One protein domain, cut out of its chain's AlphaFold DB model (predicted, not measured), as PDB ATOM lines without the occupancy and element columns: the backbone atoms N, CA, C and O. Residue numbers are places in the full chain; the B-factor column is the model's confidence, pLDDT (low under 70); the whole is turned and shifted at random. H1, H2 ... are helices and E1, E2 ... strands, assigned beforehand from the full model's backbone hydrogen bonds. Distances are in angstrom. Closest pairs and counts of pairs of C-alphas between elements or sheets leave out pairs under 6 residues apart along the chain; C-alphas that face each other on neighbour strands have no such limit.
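AT A GLANCE: This is residues 97 to 203 of the 211 residues of the protein "Recombinase domain-containing protein" of Euryarchaeota archaeon (UniProt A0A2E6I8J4). Three helices, H2, H3 and H4, pack crosswise on one another as a cluster, and a small hairpin of two strands, E1 and E2, with the short helix H5 next to it, joins this cluster to H1. H1 is an arm whose first residues, 97 to 103, stick out, and the four-residue H6 lies close to the beginning of H2, at Trp 134, but apart from H3 and H4. The printed part has 107 residues, with six named helices and two named strands in the order H1, E1, E2, H2, H3, H4, H5, H6. The class is mostly helix, and the two-stranded sheet is antiparallel. The whole is compact, with a radius of gyration of the C-alphas of 14.9 A, and spans 43 by 33 by 24 A.

HOW THE PARTS SIT: H1, residues 97 to 110, is close but not clearly touching H5, residues 185 to 191; their closest C-alphas, of Lys 109 and Phe 186, are 7.5 A apart. E1, residues 122 to 124, and E2, residues 130 to 132, form a hairpin, antiparallel at 144 degrees, with N 123 and O 131 within hydrogen-bond range at 2.8 A. The closest C-alphas of E2 and H5, those of Pro 132 and Ile 191, are 7.0 A apart. H2, residues 134 to 148, touches H3, residues 153 to 162, with its residues 143 to 147 alone, closest at the C-alphas of Met 143 and Ile 156, 6.5 A apart. The two are a helical hairpin, at a steep tilt of 43 degrees, opposite ways. H4, residues 175 to 182, touches H3 at about perpendicular, 87 degrees, with the C-alphas of Ala 154 and Ser 175 closest at 4.5 A. H2 touches H4 with its residues 140 to 144 alone; the closest C-alphas, of Ile 140 and Ala 182, are 5.8 A apart. H6, residues 198 to 201, is close but not clearly touching H2, with the C-alphas of Trp 134 and Phe 200 closest at 7.2 A. In H1, H2, H3, H4 and H5 every O i to N i+4 pair is within hydrogen-bond range; H6 is too short for such a pair.

IN THESE COORDINATES: H1 begins at C-alpha 97, (130.469, 146.679, 210.495), and is 19.8 A long. H2 begins at C-alpha 134, (141.431, 124.398, 184.256), and is 20.8 A long; H3 is 14.3 A, H4 10.7 A and H5 10.2 A. E1 and E2 are 6.7 A each. H6, 5.1 A, ends at C-alpha 201, (149.759, 118.428, 184.350).

THE WHOLE: The C-alphas of Asn 97 and Gly 202, the two farthest apart, are 46.6 A apart. The printed part has no cut. The links H1 to E1 and H3 to H4 are long. The mean pLDDT of the printed part is 90.2, and residues 202 to 203 are under 70.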
ATOM      1  N   ASN A  97     131.001 147.275 211.722       78.81
ATOM      2  CA  ASN A  97     130.469 146.679 210.495       78.81
ATOM      3  C   ASN A  97     131.542 146.495 209.414       78.81
ATOM      4  O   ASN A  97     131.639 145.419 208.822       78.81
ATOM      5  N   ALA A  98     132.423 147.478 209.202       82.19
ATOM      6  CA  ALA A  98     133.534 147.348 208.258       82.19
ATOM      7  C   ALA A  98     134.522 146.242 208.676       82.19
ATOM      8  O   ALA A  98     135.029 145.498 207.833       82.19
ATOM      9  N   LYS A  99     134.780 146.088 209.982       86.06
ATOM     10  CA  LYS A  99     135.630 145.007 210.513       86.06
ATOM     11  C   LYS A  99     134.986 143.632 210.325       86.06
ATOM     12  O   LYS A  99     135.668 142.715 209.865       86.06
ATOM     13  N   LYS A 100     133.696 143.490 210.652       86.56
ATOM     14  CA  LYS A 100     132.931 142.243 210.467       86.56
ATOM     15  C   LYS A 100     132.878 141.840 208.993       86.56
ATOM     16  O   LYS A 100     133.226 140.711 208.663       86.56
ATOM     17  N   THR A 101     132.575 142.789 208.109       87.81
ATOM     18  CA  THR A 101     132.534 142.566 206.656       87.81
ATOM     19  C   THR A 101     133.892 142.123 206.124       87.81
ATOM     20  O   THR A 101     133.978 141.126 205.413       87.81
ATOM     21  N   LYS A 102     134.986 142.792 206.524       89.06
ATOM     22  CA  LYS A 102     136.337 142.377 206.125       89.06
ATOM     23  C   LYS A 102     136.651 140.949 206.586       89.06
ATOM     24  O   LYS A 102     137.117 140.154 205.779       89.06
ATOM     25  N   LYS A 103     136.357 140.607 207.847       90.00
ATOM     26  CA  LYS A 103     136.563 139.245 208.376       90.00
ATOM     27  C   LYS A 103     135.751 138.200 207.607       90.00
ATOM     28  O   LYS A 103     136.291 137.145 207.282       90.00
ATOM     29  N   ALA A 104     134.491 138.494 207.288       88.25
ATOM     30  CA  ALA A 104     133.645 137.612 206.490       88.25
ATOM     31  C   ALA A 104     134.231 137.396 205.083       88.25
ATOM     32  O   ALA A 104     134.411 136.256 204.662       88.25
ATOM     33  N   MET A 105     134.635 138.472 204.399       90.19
ATOM     34  CA  MET A 105     135.260 138.400 203.072       90.19
ATOM     35  C   MET A 105     136.592 137.641 203.087       90.19
ATOM     36  O   MET A 105     136.859 136.835 202.196       90.19
ATOM     37  N   ASP A 106     137.424 137.856 204.107       89.19
ATOM     38  CA  ASP A 106     138.690 137.139 204.268       89.19
ATOM     39  C   ASP A 106     138.449 135.641 204.534       89.19
ATOM     40  O   ASP A 106     139.174 134.802 203.996       89.19
ATOM     41  N   LYS A 107     137.399 135.284 205.292       88.50
ATOM     42  CA  LYS A 107     136.979 133.887 205.504       88.50
ATOM     43  C   LYS A 107     136.539 133.230 204.194       88.50
ATOM     44  O   LYS A 107     136.995 132.128 203.903       88.50
ATOM     45  N   LEU A 108     135.724 133.904 203.379       88.19
ATOM     46  CA  LEU A 108     135.296 133.392 202.068       88.19
ATOM     47  C   LEU A 108     136.493 133.160 201.132       88.19
ATOM     48  O   LEU A 108     136.619 132.089 200.545       88.19
ATOM     49  N   LYS A 109     137.438 134.108 201.075       87.75
ATOM     50  CA  LYS A 109     138.667 133.975 200.270       87.75
ATOM     51  C   LYS A 109     139.561 132.822 200.717       87.75
ATOM     52  O   LYS A 109     140.175 132.179 199.874       87.75
ATOM     53  N   LYS A 110     139.679 132.590 202.028       85.69
ATOM     54  CA  LYS A 110     140.475 131.483 202.585       85.69
ATOM     55  C   LYS A 110     139.822 130.122 202.355       85.69
ATOM     56  O   LYS A 110     140.526 129.152 202.131       85.69
ATOM     57  N   THR A 111     138.495 130.067 202.417       83.94
ATOM     58  CA  THR A 111     137.718 128.826 202.253       83.94
ATOM     59  C   THR A 111     137.396 128.501 200.793       83.94
ATOM     60  O   THR A 111     136.716 127.516 200.534       83.94
ATOM     61  N   GLY A 112     137.856 129.314 199.833       82.75
ATOM     62  CA  GLY A 112     137.572 129.103 198.413       82.75
ATOM     63  C   GLY A 112     136.094 129.278 198.058       82.75
ATOM     64  O   GLY A 112     135.612 128.639 197.131       82.75
ATOM     65  N   LYS A 113     135.352 130.121 198.784       87.38
ATOM     66  CA  LYS A 113     133.949 130.440 198.481       87.38
ATOM     67  C   LYS A 113     133.825 131.723 197.665       87.38
ATOM     68  O   LYS A 113     134.716 132.575 197.672       87.38
ATOM     69  N   VAL A 114     132.701 131.876 196.967       87.19
ATOM     70  CA  VAL A 114     132.372 133.081 196.197       87.19
ATOM     71  C   VAL A 114     132.363 134.300 197.123       87.19
ATOM     72  O   VAL A 114     131.642 134.337 198.115       87.19
ATOM     73  N   PHE A 115     133.161 135.313 196.789       87.38
ATOM     74  CA  PHE A 115     133.215 136.600 197.501       87.38
ATOM     75  C   PHE A 115     133.007 137.804 196.564       87.38
ATOM     76  O   PHE A 115     133.069 138.954 196.986       87.38
ATOM     77  N   THR A 116     132.828 137.550 195.267       86.81
ATOM     78  CA  THR A 116     132.618 138.553 194.217       86.81
ATOM     79  C   THR A 116     131.895 137.896 193.041       86.81
ATOM     80  O   THR A 116     131.913 136.673 192.927       86.81
ATOM     81  N   GLY A 117     131.296 138.676 192.138       77.31
ATOM     82  CA  GLY A 117     130.406 138.159 191.089       77.31
ATOM     83  C   GLY A 117     131.048 137.251 190.023       77.31
ATOM     84  O   GLY A 117     130.361 136.864 189.087       77.31
ATOM     85  N   GLY A 118     132.355 136.972 190.084       86.19
ATOM     86  CA  GLY A 118     133.035 136.030 189.185       86.19
ATOM     87  C   GLY A 118     134.534 136.298 189.051       86.19
ATOM     88  O   GLY A 118     134.946 137.442 188.851       86.19
ATOM     89  N   ILE A 119     135.344 135.240 189.141       92.12
ATOM     90  CA  ILE A 119     136.810 135.294 189.056       92.12
ATOM     91  C   ILE A 119     137.247 134.435 187.868       92.12
ATOM     92  O   ILE A 119     136.945 133.245 187.825       92.12
ATOM     93  N   TYR A 120     137.955 135.021 186.902       95.00
ATOM     94  CA  TYR A 120     138.533 134.261 185.788       95.00
ATOM     95  C   TYR A 120     139.506 133.204 186.318       95.00
ATOM     96  O   TYR A 120     140.295 133.512 187.195       95.00
ATOM     97  N   GLY A 121     139.448 131.970 185.833       94.19
ATOM     98  CA  GLY A 121     140.153 130.821 186.407       94.19
ATOM     99  C   GLY A 121     139.287 129.974 187.344       94.19
ATOM    100  O   GLY A 121     139.712 128.887 187.732       94.19
ATOM    101  N   TRP A 122     138.085 130.425 187.709       95.25
ATOM    102  CA  TRP A 122     137.232 129.758 188.698       95.25
ATOM    103  C   TRP A 122     135.772 129.708 188.249       95.25
ATOM    104  O   TRP A 122     135.252 130.658 187.661       95.25
ATOM    105  N   ASN A 123     135.099 128.604 188.558       94.00
ATOM    106  CA  ASN A 123     133.661 128.436 188.401       94.00
ATOM    107  C   ASN A 123     133.013 128.369 189.785       94.00
ATOM    108  O   ASN A 123     133.530 127.706 190.682       94.00
ATOM    109  N   ALA A 124     131.889 129.061 189.952       92.75
ATOM    110  CA  ALA A 124     131.078 128.971 191.157       92.75
ATOM    111  C   ALA A 124     130.078 127.821 191.010       92.75
ATOM    112  O   ALA A 124     129.317 127.784 190.045       92.75
ATOM    113  N   LEU A 125     130.083 126.893 191.962       90.25
ATOM    114  CA  LEU A 125     129.030 125.891 192.099       90.25
ATOM    115  C   LEU A 125     127.781 126.517 192.736       90.25
ATOM    116  O   LEU A 125     127.861 127.565 193.380       90.25
ATOM    117  N   LYS A 126     126.629 125.841 192.619       88.19
ATOM    118  CA  LYS A 126     125.356 126.288 193.220       88.19
ATOM    119  C   LYS A 126     125.455 126.519 194.736       88.19
ATOM    120  O   LYS A 126     124.805 127.409 195.264       88.19
ATOM    121  N   ASN A 127     126.313 125.765 195.426       87.06
ATOM    122  CA  ASN A 127     126.567 125.894 196.867       87.06
ATOM    123  C   ASN A 127     127.548 127.031 197.240       87.06
ATOM    124  O   ASN A 127     127.921 127.169 198.407       87.06
ATOM    125  N   GLY A 128     128.007 127.823 196.266       86.06
ATOM    126  CA  GLY A 128     128.927 128.940 196.477       86.06
ATOM    127  C   GLY A 128     130.402 128.550 196.629       86.06
ATOM    128  O   GLY A 128     131.224 129.423 196.909       86.06
ATOM    129  N   THR A 129     130.766 127.280 196.442       89.81
ATOM    130  CA  THR A 129     132.169 126.835 196.388       89.81
ATOM    131  C   THR A 129     132.785 127.172 195.029       89.81
ATOM    132  O   THR A 129     132.148 126.993 193.988       89.81
ATOM    133  N   LEU A 130     134.029 127.660 195.019       93.06
ATOM    134  CA  LEU A 130     134.788 127.926 193.798       93.06
ATOM    135  C   LEU A 130     135.633 126.710 193.426       93.06
ATOM    136  O   LEU A 130     136.538 126.338 194.165       93.06
ATOM    137  N   VAL A 131     135.395 126.160 192.241       92.50
ATOM    138  CA  VAL A 131     136.214 125.095 191.646       92.50
ATOM    139  C   VAL A 131     137.053 125.653 190.495       92.50
ATOM    140  O   VAL A 131     136.596 126.559 189.786       92.50
ATOM    141  N   PRO A 132     138.292 125.177 190.287       93.38
ATOM    142  CA  PRO A 132     139.148 125.700 189.232       93.38
ATOM    143  C   PRO A 132     138.571 125.381 187.851       93.38
ATOM    144  O   PRO A 132     138.238 124.241 187.530       93.38
ATOM    145  N   ASN A 133     138.512 126.396 186.996       94.94
ATOM    146  CA  ASN A 133     138.316 126.199 185.570       94.94
ATOM    147  C   ASN A 133     139.691 125.995 184.930       94.94
ATOM    148  O   ASN A 133     140.388 126.962 184.627       94.94
ATOM    149  N   TRP A 134     140.087 124.741 184.727       91.19
ATOM    150  CA  TRP A 134     141.431 124.398 184.256       91.19
ATOM    151  C   TRP A 134     141.800 125.011 182.899       91.19
ATOM    152  O   TRP A 134     142.967 125.330 182.679       91.19
ATOM    153  N   LYS A 135     140.827 125.247 182.004       91.50
ATOM    154  CA  LYS A 135     141.074 125.945 180.729       91.50
ATOM    155  C   LYS A 135     141.452 127.409 180.968       91.50
ATOM    156  O   LYS A 135     142.429 127.901 180.414       91.50
ATOM    157  N   GLU A 136     140.710 128.100 181.830       94.50
ATOM    158  CA  GLU A 136     141.017 129.485 182.199       94.50
ATOM    159  C   GLU A 136     142.317 129.573 183.025       94.50
ATOM    160  O   GLU A 136     143.126 130.466 182.788       94.50
ATOM    161  N   GLN A 137     142.576 128.621 183.931       94.12
ATOM    162  CA  GLN A 137     143.831 128.535 184.700       94.12
ATOM    163  C   GLN A 137     145.047 128.350 183.787       94.12
ATOM    164  O   GLN A 137     146.091 128.956 184.018       94.12
ATOM    165  N   TRP A 138     144.902 127.580 182.706       91.69
ATOM    166  CA  TRP A 138     145.958 127.418 181.709       91.69
ATOM    167  C   TRP A 138     146.294 128.748 181.029       91.69
ATOM    168  O   TRP A 138     147.465 129.090 180.856       91.69
ATOM    169  N   ASN A 139     145.273 129.544 180.709       93.88
ATOM    170  CA  ASN A 139     145.469 130.878 180.149       93.88
ATOM    171  C   ASN A 139     146.199 131.801 181.140       93.88
ATOM    172  O   ASN A 139     147.104 132.522 180.728       93.88
ATOM    173  N   ILE A 140     145.873 131.736 182.437       94.56
ATOM    174  CA  ILE A 140     146.579 132.488 183.494       94.56
ATOM    175  C   ILE A 140     148.050 132.063 183.574       94.56
ATOM    176  O   ILE A 140     148.933 132.921 183.629       94.56
ATOM    177  N   GLN A 141     148.334 130.760 183.523       91.31
ATOM    178  CA  GLN A 141     149.709 130.259 183.500       91.31
ATOM    179  C   GLN A 141     150.469 130.774 182.271       91.31
ATOM    180  O   GLN A 141     151.605 131.226 182.389       91.31
ATOM    181  N   CYS A 142     149.828 130.793 181.100       91.25
ATOM    182  CA  CYS A 142     150.429 131.344 179.887       91.25
ATOM    183  C   CYS A 142     150.721 132.846 180.005       91.25
ATOM    184  O   CYS A 142     151.785 133.283 179.575       91.25
ATOM    185  N   MET A 143     149.817 133.634 180.606       94.38
ATOM    186  CA  MET A 143     150.052 135.063 180.864       94.38
ATOM    187  C   MET A 143     151.300 135.267 181.734       94.38
ATOM    188  O   MET A 143     152.127 136.125 181.431       94.38
ATOM    189  N   ARG A 144     151.453 134.461 182.792       93.56
ATOM    190  CA  ARG A 144     152.592 134.530 183.719       93.56
ATOM    191  C   ARG A 144     153.905 134.146 183.055       93.56
ATOM    192  O   ARG A 144     154.865 134.898 183.162       93.56
ATOM    193  N   ASN A 145     153.922 133.035 182.322       90.81
ATOM    194  CA  ASN A 145     155.114 132.586 181.604       90.81
ATOM    195  C   ASN A 145     155.573 133.648 180.597       90.81
ATOM    196  O   ASN A 145     156.738 134.019 180.580       90.81
ATOM    197  N   ARG A 146     154.642 134.234 179.833       89.50
ATOM    198  CA  ARG A 146     154.968 135.308 178.882       89.50
ATOM    199  C   ARG A 146     155.484 136.565 179.562       89.50
ATOM    200  O   ARG A 146     156.383 137.212 179.037       89.50
ATOM    201  N   ARG A 147     154.933 136.912 180.726       93.81
ATOM    202  CA  ARG A 147     155.454 138.034 181.504       93.81
ATOM    203  C   ARG A 147     156.882 137.764 181.980       93.81
ATOM    204  O   ARG A 147     157.697 138.676 181.918       93.81
ATOM    205  N   ALA A 148     157.174 136.538 182.413       91.06
ATOM    206  CA  ALA A 148     158.517 136.116 182.808       91.06
ATOM    207  C   ALA A 148     159.507 136.119 181.627       91.06
ATOM    208  O   ALA A 148     160.661 136.481 181.808       91.06
ATOM    209  N   GLU A 149     159.041 135.821 180.411       90.50
ATOM    210  CA  GLU A 149     159.802 135.962 179.155       90.50
ATOM    211  C   GLU A 149     160.000 137.433 178.712       90.50
ATOM    212  O   GLU A 149     160.577 137.689 177.659       90.50
ATOM    213  N   GLY A 150     159.505 138.415 179.476       93.75
ATOM    214  CA  GLY A 150     159.691 139.846 179.206       93.75
ATOM    215  C   GLY A 150     158.576 140.515 178.396       93.75
ATOM    216  O   GLY A 150     158.633 141.722 178.156       93.75
ATOM    217  N   ALA A 151     157.517 139.793 178.013       93.19
ATOM    218  CA  ALA A 151     156.419 140.389 177.255       93.19
ATOM    219  C   ALA A 151     155.684 141.480 178.059       93.19
ATOM    220  O   ALA A 151     155.450 141.371 179.272       93.19
ATOM    221  N   SER A 152     155.262 142.541 177.368       96.25
ATOM    222  CA  SER A 152     154.403 143.567 177.960       96.25
ATOM    223  C   SER A 152     152.977 143.040 178.158       96.25
ATOM    224  O   SER A 152     152.488 142.189 177.413       96.25
ATOM    225  N   TRP A 153     152.263 143.579 179.149       96.44
ATOM    226  CA  TRP A 153     150.860 143.228 179.392       96.44
ATOM    227  C   TRP A 153     149.956 143.510 178.184       96.44
ATOM    228  O   TRP A 153     149.015 142.758 177.927       96.44
ATOM    229  N   ALA A 154     150.270 144.555 177.415       96.69
ATOM    230  CA  ALA A 154     149.582 144.883 176.171       96.69
ATOM    231  C   ALA A 154     149.837 143.833 175.078       96.69
ATOM    232  O   ALA A 154     148.888 143.387 174.435       96.69
ATOM    233  N   ALA A 155     151.084 143.375 174.915       95.00
ATOM    234  CA  ALA A 155     151.419 142.318 173.961       95.00
ATOM    235  C   ALA A 155     150.714 140.996 174.309       95.00
ATOM    236  O   ALA A 155     150.162 140.332 173.432       95.00
ATOM    237  N   ILE A 156     150.659 140.648 175.598       95.56
ATOM    238  CA  ILE A 156     149.928 139.465 176.068       95.56
ATOM    239  C   ILE A 156     148.428 139.608 175.768       95.56
ATOM    240  O   ILE A 156     147.822 138.677 175.242       95.56
ATOM    241  N   ALA A 157     147.830 140.767 176.059       96.81
ATOM    242  CA  ALA A 157     146.420 141.032 175.772       96.81
ATOM    243  C   ALA A 157     146.098 140.906 174.274       96.81
ATOM    244  O   ALA A 157     145.109 140.267 173.915       96.81
ATOM    245  N   ARG A 158     146.955 141.463 173.407       96.00
ATOM    246  CA  ARG A 158     146.823 141.369 171.949       96.00
ATOM    247  C   ARG A 158     146.759 139.916 171.493       96.00
ATOM    248  O   ARG A 158     145.801 139.537 170.832       96.00
ATOM    249  N   VAL A 159     147.696 139.084 171.931       94.25
ATOM    250  CA  VAL A 159     147.741 137.687 171.478       94.25
ATOM    251  C   VAL A 159     146.577 136.864 172.028       94.25
ATOM    252  O   VAL A 159     146.064 135.981 171.345       94.25
ATOM    253  N   LEU A 160     146.119 137.139 173.252       94.75
ATOM    254  CA  LEU A 160     144.903 136.501 173.765       94.75
ATOM    255  C   LEU A 160     143.689 136.840 172.886       94.75
ATOM    256  O   LEU A 160     142.896 135.950 172.585       94.75
ATOM    257  N   ASN A 161     143.577 138.094 172.443       96.44
ATOM    258  CA  ASN A 161     142.504 138.544 171.558       96.44
ATOM    259  C   ASN A 161     142.614 137.946 170.149       96.44
ATOM    260  O   ASN A 161     141.604 137.492 169.622       96.44
ATOM    261  N   GLU A 162     143.816 137.897 169.569       94.94
ATOM    262  CA  GLU A 162     144.088 137.253 168.272       94.94
ATOM    263  C   GLU A 162     143.715 135.764 168.293       94.94
ATOM    264  O   GLU A 162     143.193 135.228 167.323       94.94
ATOM    265  N   LYS A 163     143.903 135.100 169.439       91.69
ATOM    266  CA  LYS A 163     143.501 133.701 169.659       91.69
ATOM    267  C   LYS A 163     142.022 133.520 170.003       91.69
ATOM    268  O   LYS A 163     141.611 132.408 170.326       91.69
ATOM    269  N   GLY A 164     141.234 134.594 170.015       94.44
ATOM    270  CA  GLY A 164     139.814 134.552 170.361       94.44
ATOM    271  C   GLY A 164     139.528 134.194 171.824       94.44
ATOM    272  O   GLY A 164     138.389 133.866 172.165       94.44
ATOM    273  N   ILE A 165     140.526 134.251 172.711       94.62
ATOM    274  CA  ILE A 165     140.350 133.956 174.135       94.62
ATOM    275  C   ILE A 165     139.658 135.152 174.783       94.62
ATOM    276  O   ILE A 165     140.209 136.249 174.820       94.62
ATOM    277  N   LYS A 166     138.465 134.945 175.342       94.88
ATOM    278  CA  LYS A 166     137.670 136.005 175.982       94.88
ATOM    279  C   LYS A 166     137.835 136.013 177.505       94.88
ATOM    280  O   LYS A 166     138.230 135.014 178.107       94.88
ATOM    281  N   GLY A 167     137.530 137.150 178.130       93.31
ATOM    282  CA  GLY A 167     137.459 137.271 179.591       93.31
ATOM    283  C   GLY A 167     136.280 136.499 180.203       93.31
ATOM    284  O   GLY A 167     135.429 135.967 179.494       93.31
ATOM    285  N   LYS A 168     136.187 136.469 181.545       92.00
ATOM    286  CA  LYS A 168     135.177 135.659 182.271       92.00
ATOM    287  C   LYS A 168     133.733 135.982 181.882       92.00
ATOM    288  O   LYS A 168     132.895 135.093 181.830       92.00
ATOM    289  N   ARG A 169     133.452 137.265 181.651       89.88
ATOM    290  CA  ARG A 169     132.145 137.783 181.220       89.88
ATOM    291  C   ARG A 169     132.140 138.131 179.728       89.88
ATOM    292  O   ARG A 169     131.359 138.964 179.292       89.88
ATOM    293  N   GLY A 170     133.058 137.550 178.959       89.75
ATOM    294  CA  GLY A 170     133.323 137.961 177.588       89.75
ATOM    295  C   GLY A 170     134.235 139.190 177.494       89.75
ATOM    296  O   GLY A 170     134.976 139.512 178.427       89.75
ATOM    297  N   GLY A 171     134.185 139.850 176.334       93.25
ATOM    298  CA  GLY A 171     134.980 141.038 176.015       93.25
ATOM    299  C   GLY A 171     136.427 140.750 175.594       93.25
ATOM    300  O   GLY A 171     136.946 139.645 175.777       93.25
ATOM    301  N   LYS A 172     137.062 141.778 175.015       95.94
ATOM    302  CA  LYS A 172     138.483 141.774 174.641       95.94
ATOM    303  C   LYS A 172     139.362 141.999 175.873       95.94
ATOM    304  O   LYS A 172     139.030 142.789 176.758       95.94
ATOM    305  N   TRP A 173     140.512 141.341 175.909       97.25
ATOM    306  CA  TRP A 173     141.553 141.573 176.895       97.25
ATOM    307  C   TRP A 173     142.149 142.965 176.751       97.25
ATOM    308  O   TRP A 173     142.563 143.369 175.666       97.25
ATOM    309  N   GLN A 174     142.236 143.653 177.884       97.12
ATOM    310  CA  GLN A 174     142.969 144.899 178.058       97.12
ATOM    311  C   GLN A 174     144.214 144.634 178.906       97.12
ATOM    312  O   GLN A 174     144.184 143.777 179.794       97.12
ATOM    313  N   SER A 175     145.278 145.412 178.689       96.56
ATOM    314  CA  SER A 175     146.556 145.301 179.416       96.56
ATOM    315  C   SER A 175     146.365 145.225 180.942       96.56
ATOM    316  O   SER A 175     146.807 144.277 181.595       96.56
ATOM    317  N   GLY A 176     145.593 146.159 181.515       97.06
ATOM    318  CA  GLY A 176     145.308 146.181 182.954       97.06
ATOM    319  C   GLY A 176     144.498 144.976 183.451       97.06
ATOM    320  O   GLY A 176     144.674 144.539 184.588       97.06
ATOM    321  N   GLY A 177     143.638 144.405 182.601       95.25
ATOM    322  CA  GLY A 177     142.870 143.197 182.912       95.25
ATOM    323  C   GLY A 177     143.755 141.956 182.994       95.25
ATOM    324  O   GLY A 177     143.631 141.182 183.943       95.25
ATOM    325  N   VAL A 178     144.688 141.809 182.047       96.69
ATOM    326  CA  VAL A 178     145.687 140.727 182.056       96.69
ATOM    327  C   VAL A 178     146.545 140.814 183.315       96.69
ATOM    328  O   VAL A 178     146.625 139.839 184.060       96.69
ATOM    329  N   ARG A 179     147.113 141.994 183.597       97.31
ATOM    330  CA  ARG A 179     147.941 142.228 184.789       97.31
ATOM    331  C   ARG A 179     147.208 141.840 186.073       97.31
ATOM    332  O   ARG A 179     147.714 141.044 186.857       97.31
ATOM    333  N   ARG A 180     145.988 142.363 186.262       95.31
ATOM    334  CA  ARG A 180     145.177 142.122 187.467       95.31
ATOM    335  C   ARG A 180     144.953 140.637 187.726       95.31
ATOM    336  O   ARG A 180     144.906 140.234 188.880       95.31
ATOM    337  N   ILE A 181     144.768 139.840 186.678       95.50
ATOM    338  CA  ILE A 181     144.497 138.406 186.812       95.50
ATOM    339  C   ILE A 181     145.793 137.627 187.022       95.50
ATOM    340  O   ILE A 181     145.858 136.791 187.920       95.50
ATOM    341  N   ALA A 182     146.835 137.927 186.245       94.50
ATOM    342  CA  ALA A 182     148.125 137.261 186.364       94.50
ATOM    343  C   ALA A 182     148.751 137.459 187.757       94.50
ATOM    344  O   ALA A 182     149.234 136.490 188.343       94.50
ATOM    345  N   GLU A 183     148.676 138.670 188.319       94.50
ATOM    346  CA  GLU A 183     149.258 139.035 189.624       94.50
ATOM    347  C   GLU A 183     148.349 138.699 190.826       94.50
ATOM    348  O   GLU A 183     148.699 138.951 191.980       94.50
ATOM    349  N   ASN A 184     147.154 138.143 190.606       92.94
ATOM    350  CA  ASN A 184     146.223 137.893 191.701       92.94
ATOM    351  C   ASN A 184     146.644 136.675 192.547       92.94
ATOM    352  O   ASN A 184     146.447 135.519 192.163       92.94
ATOM    353  N   SER A 185     147.131 136.954 193.762       90.44
ATOM    354  CA  SER A 185     147.567 135.953 194.754       90.44
ATOM    355  C   SER A 185     146.495 134.930 195.159       90.44
ATOM    356  O   SER A 185     146.819 133.887 195.730       90.44
ATOM    357  N   PHE A 186     145.212 135.188 194.877       90.38
ATOM    358  CA  PHE A 186     144.144 134.211 195.086       90.38
ATOM    359  C   PHE A 186     144.334 132.955 194.221       90.38
ATOM    360  O   PHE A 186     144.060 131.858 194.713       90.38
ATOM    361  N   HIS A 187     144.826 133.092 192.980       90.56
ATOM    362  CA  HIS A 187     145.063 131.951 192.086       90.56
ATOM    363  C   HIS A 187     146.110 131.006 192.669       90.56
ATOM    364  O   HIS A 187     145.819 129.836 192.880       90.56
ATOM    365  N   GLU A 188     147.292 131.526 193.002       85.75
ATOM    366  CA  GLU A 188     148.428 130.727 193.493       85.75
ATOM    367  C   GLU A 188     148.138 130.013 194.801       85.75
ATOM    368  O   GLU A 188     148.581 128.887 195.010       85.75
ATOM    369  N   ARG A 189     147.396 130.670 195.690       86.94
ATOM    370  CA  ARG A 189     147.080 130.114 197.000       86.94
ATOM    371  C   ARG A 189     146.088 128.966 196.909       86.94
ATOM    372  O   ARG A 189     146.288 127.949 197.554       86.94
ATOM    373  N   ASN A 190     145.018 129.143 196.136       87.38
ATOM    374  CA  ASN A 190     143.909 128.195 196.136       87.38
ATOM    375  C   ASN A 190     144.091 127.074 195.113       87.38
ATOM    376  O   ASN A 190     143.569 125.991 195.336       87.38
ATOM    377  N   ILE A 191     144.818 127.294 194.008       87.81
ATOM    378  CA  ILE A 191     144.997 126.260 192.975       87.81
ATOM    379  C   ILE A 191     145.740 125.029 193.509       87.81
ATOM    380  O   ILE A 191     145.455 123.918 193.079       87.81
ATOM    381  N   LYS A 192     146.621 125.216 194.503       85.88
ATOM    382  CA  LYS A 192     147.378 124.149 195.180       85.88
ATOM    383  C   LYS A 192     146.486 123.119 195.879       85.88
ATOM    384  O   LYS A 192     146.917 121.992 196.079       85.88
ATOM    385  N   ASN A 193     145.253 123.493 196.220       86.12
ATOM    386  CA  ASN A 193     144.298 122.609 196.890       86.12
ATOM    387  C   ASN A 193     143.584 121.655 195.918       86.12
ATOM    388  O   ASN A 193     142.758 120.856 196.350       86.12
ATOM    389  N   TYR A 194     143.852 121.753 194.613       87.75
ATOM    390  CA  TYR A 194     143.163 120.977 193.589       87.75
ATOM    391  C   TYR A 194     144.153 120.178 192.749       87.75
ATOM    392  O   TYR A 194     145.161 120.704 192.276       87.75
ATOM    393  N   LYS A 195     143.828 118.907 192.502       86.75
ATOM    394  CA  LYS A 195     144.597 118.059 191.591       86.75
ATOM    395  C   LYS A 195     144.324 118.486 190.140       86.75
ATOM    396  O   LYS A 195     143.159 118.474 189.730       86.75
ATOM    397  N   PRO A 196     145.352 118.861 189.356       86.75
ATOM    398  CA  PRO A 196     145.162 119.195 187.954       86.75
ATOM    399  C   PRO A 196     144.760 117.958 187.141       86.75
ATOM    400  O   PRO A 196     145.211 116.849 187.438       86.75
ATOM    401  N   PRO A 197     143.948 118.124 186.084       87.06
ATOM    402  CA  PRO A 197     143.673 117.047 185.148       87.06
ATOM    403  C   PRO A 197     144.948 116.689 184.374       87.06
ATOM    404  O   PRO A 197     145.824 117.534 184.173       87.06
ATOM    405  N   LEU A 198     145.036 115.448 183.889       82.12
ATOM    406  CA  LEU A 198     146.235 114.915 183.223       82.12
ATOM    407  C   LEU A 198     146.716 115.800 182.061       82.12
ATOM    408  O   LEU A 198     147.904 116.100 181.951       82.12
ATOM    409  N   TRP A 199     145.784 116.308 181.248       80.88
ATOM    410  CA  TRP A 199     146.098 117.193 180.120       80.88
ATOM    411  C   TRP A 199     146.691 118.548 180.541       80.88
ATOM    412  O   TRP A 199     147.332 119.203 179.723       80.88
ATOM    413  N   PHE A 200     146.455 118.994 181.778       79.81
ATOM    414  CA  PHE A 200     147.023 120.222 182.338       79.81
ATOM    415  C   PHE A 200     148.394 119.942 182.957       79.81
ATOM    416  O   PHE A 200     149.339 120.684 182.714       79.81
ATOM    417  N   ALA A 201     148.515 118.837 183.702       71.88
ATOM    418  CA  ALA A 201     149.759 118.428 184.350       71.88
ATOM    419  C   ALA A 201     150.889 118.123 183.345       71.88
ATOM    420  O   ALA A 201     152.051 118.414 183.619       71.88
ATOM    421  N   GLY A 202     150.554 117.576 182.170       61.00
ATOM    422  CA  GLY A 202     151.530 117.210 181.137       61.00
ATOM    423  C   GLY A 202     152.014 118.356 180.234       61.00
ATOM    424  O   GLY A 202     152.990 118.187 179.502       61.00
ATOM    425  N   LYS A 203     151.375 119.535 180.249       61.28
ATOM    426  CA  LYS A 203     151.738 120.640 179.344       61.28
ATOM    427  C   LYS A 203     152.813 121.534 179.959       61.28
ATOM    428  O   LYS A 203     152.523 122.469 180.695       61.28
TER     429      LYS A 203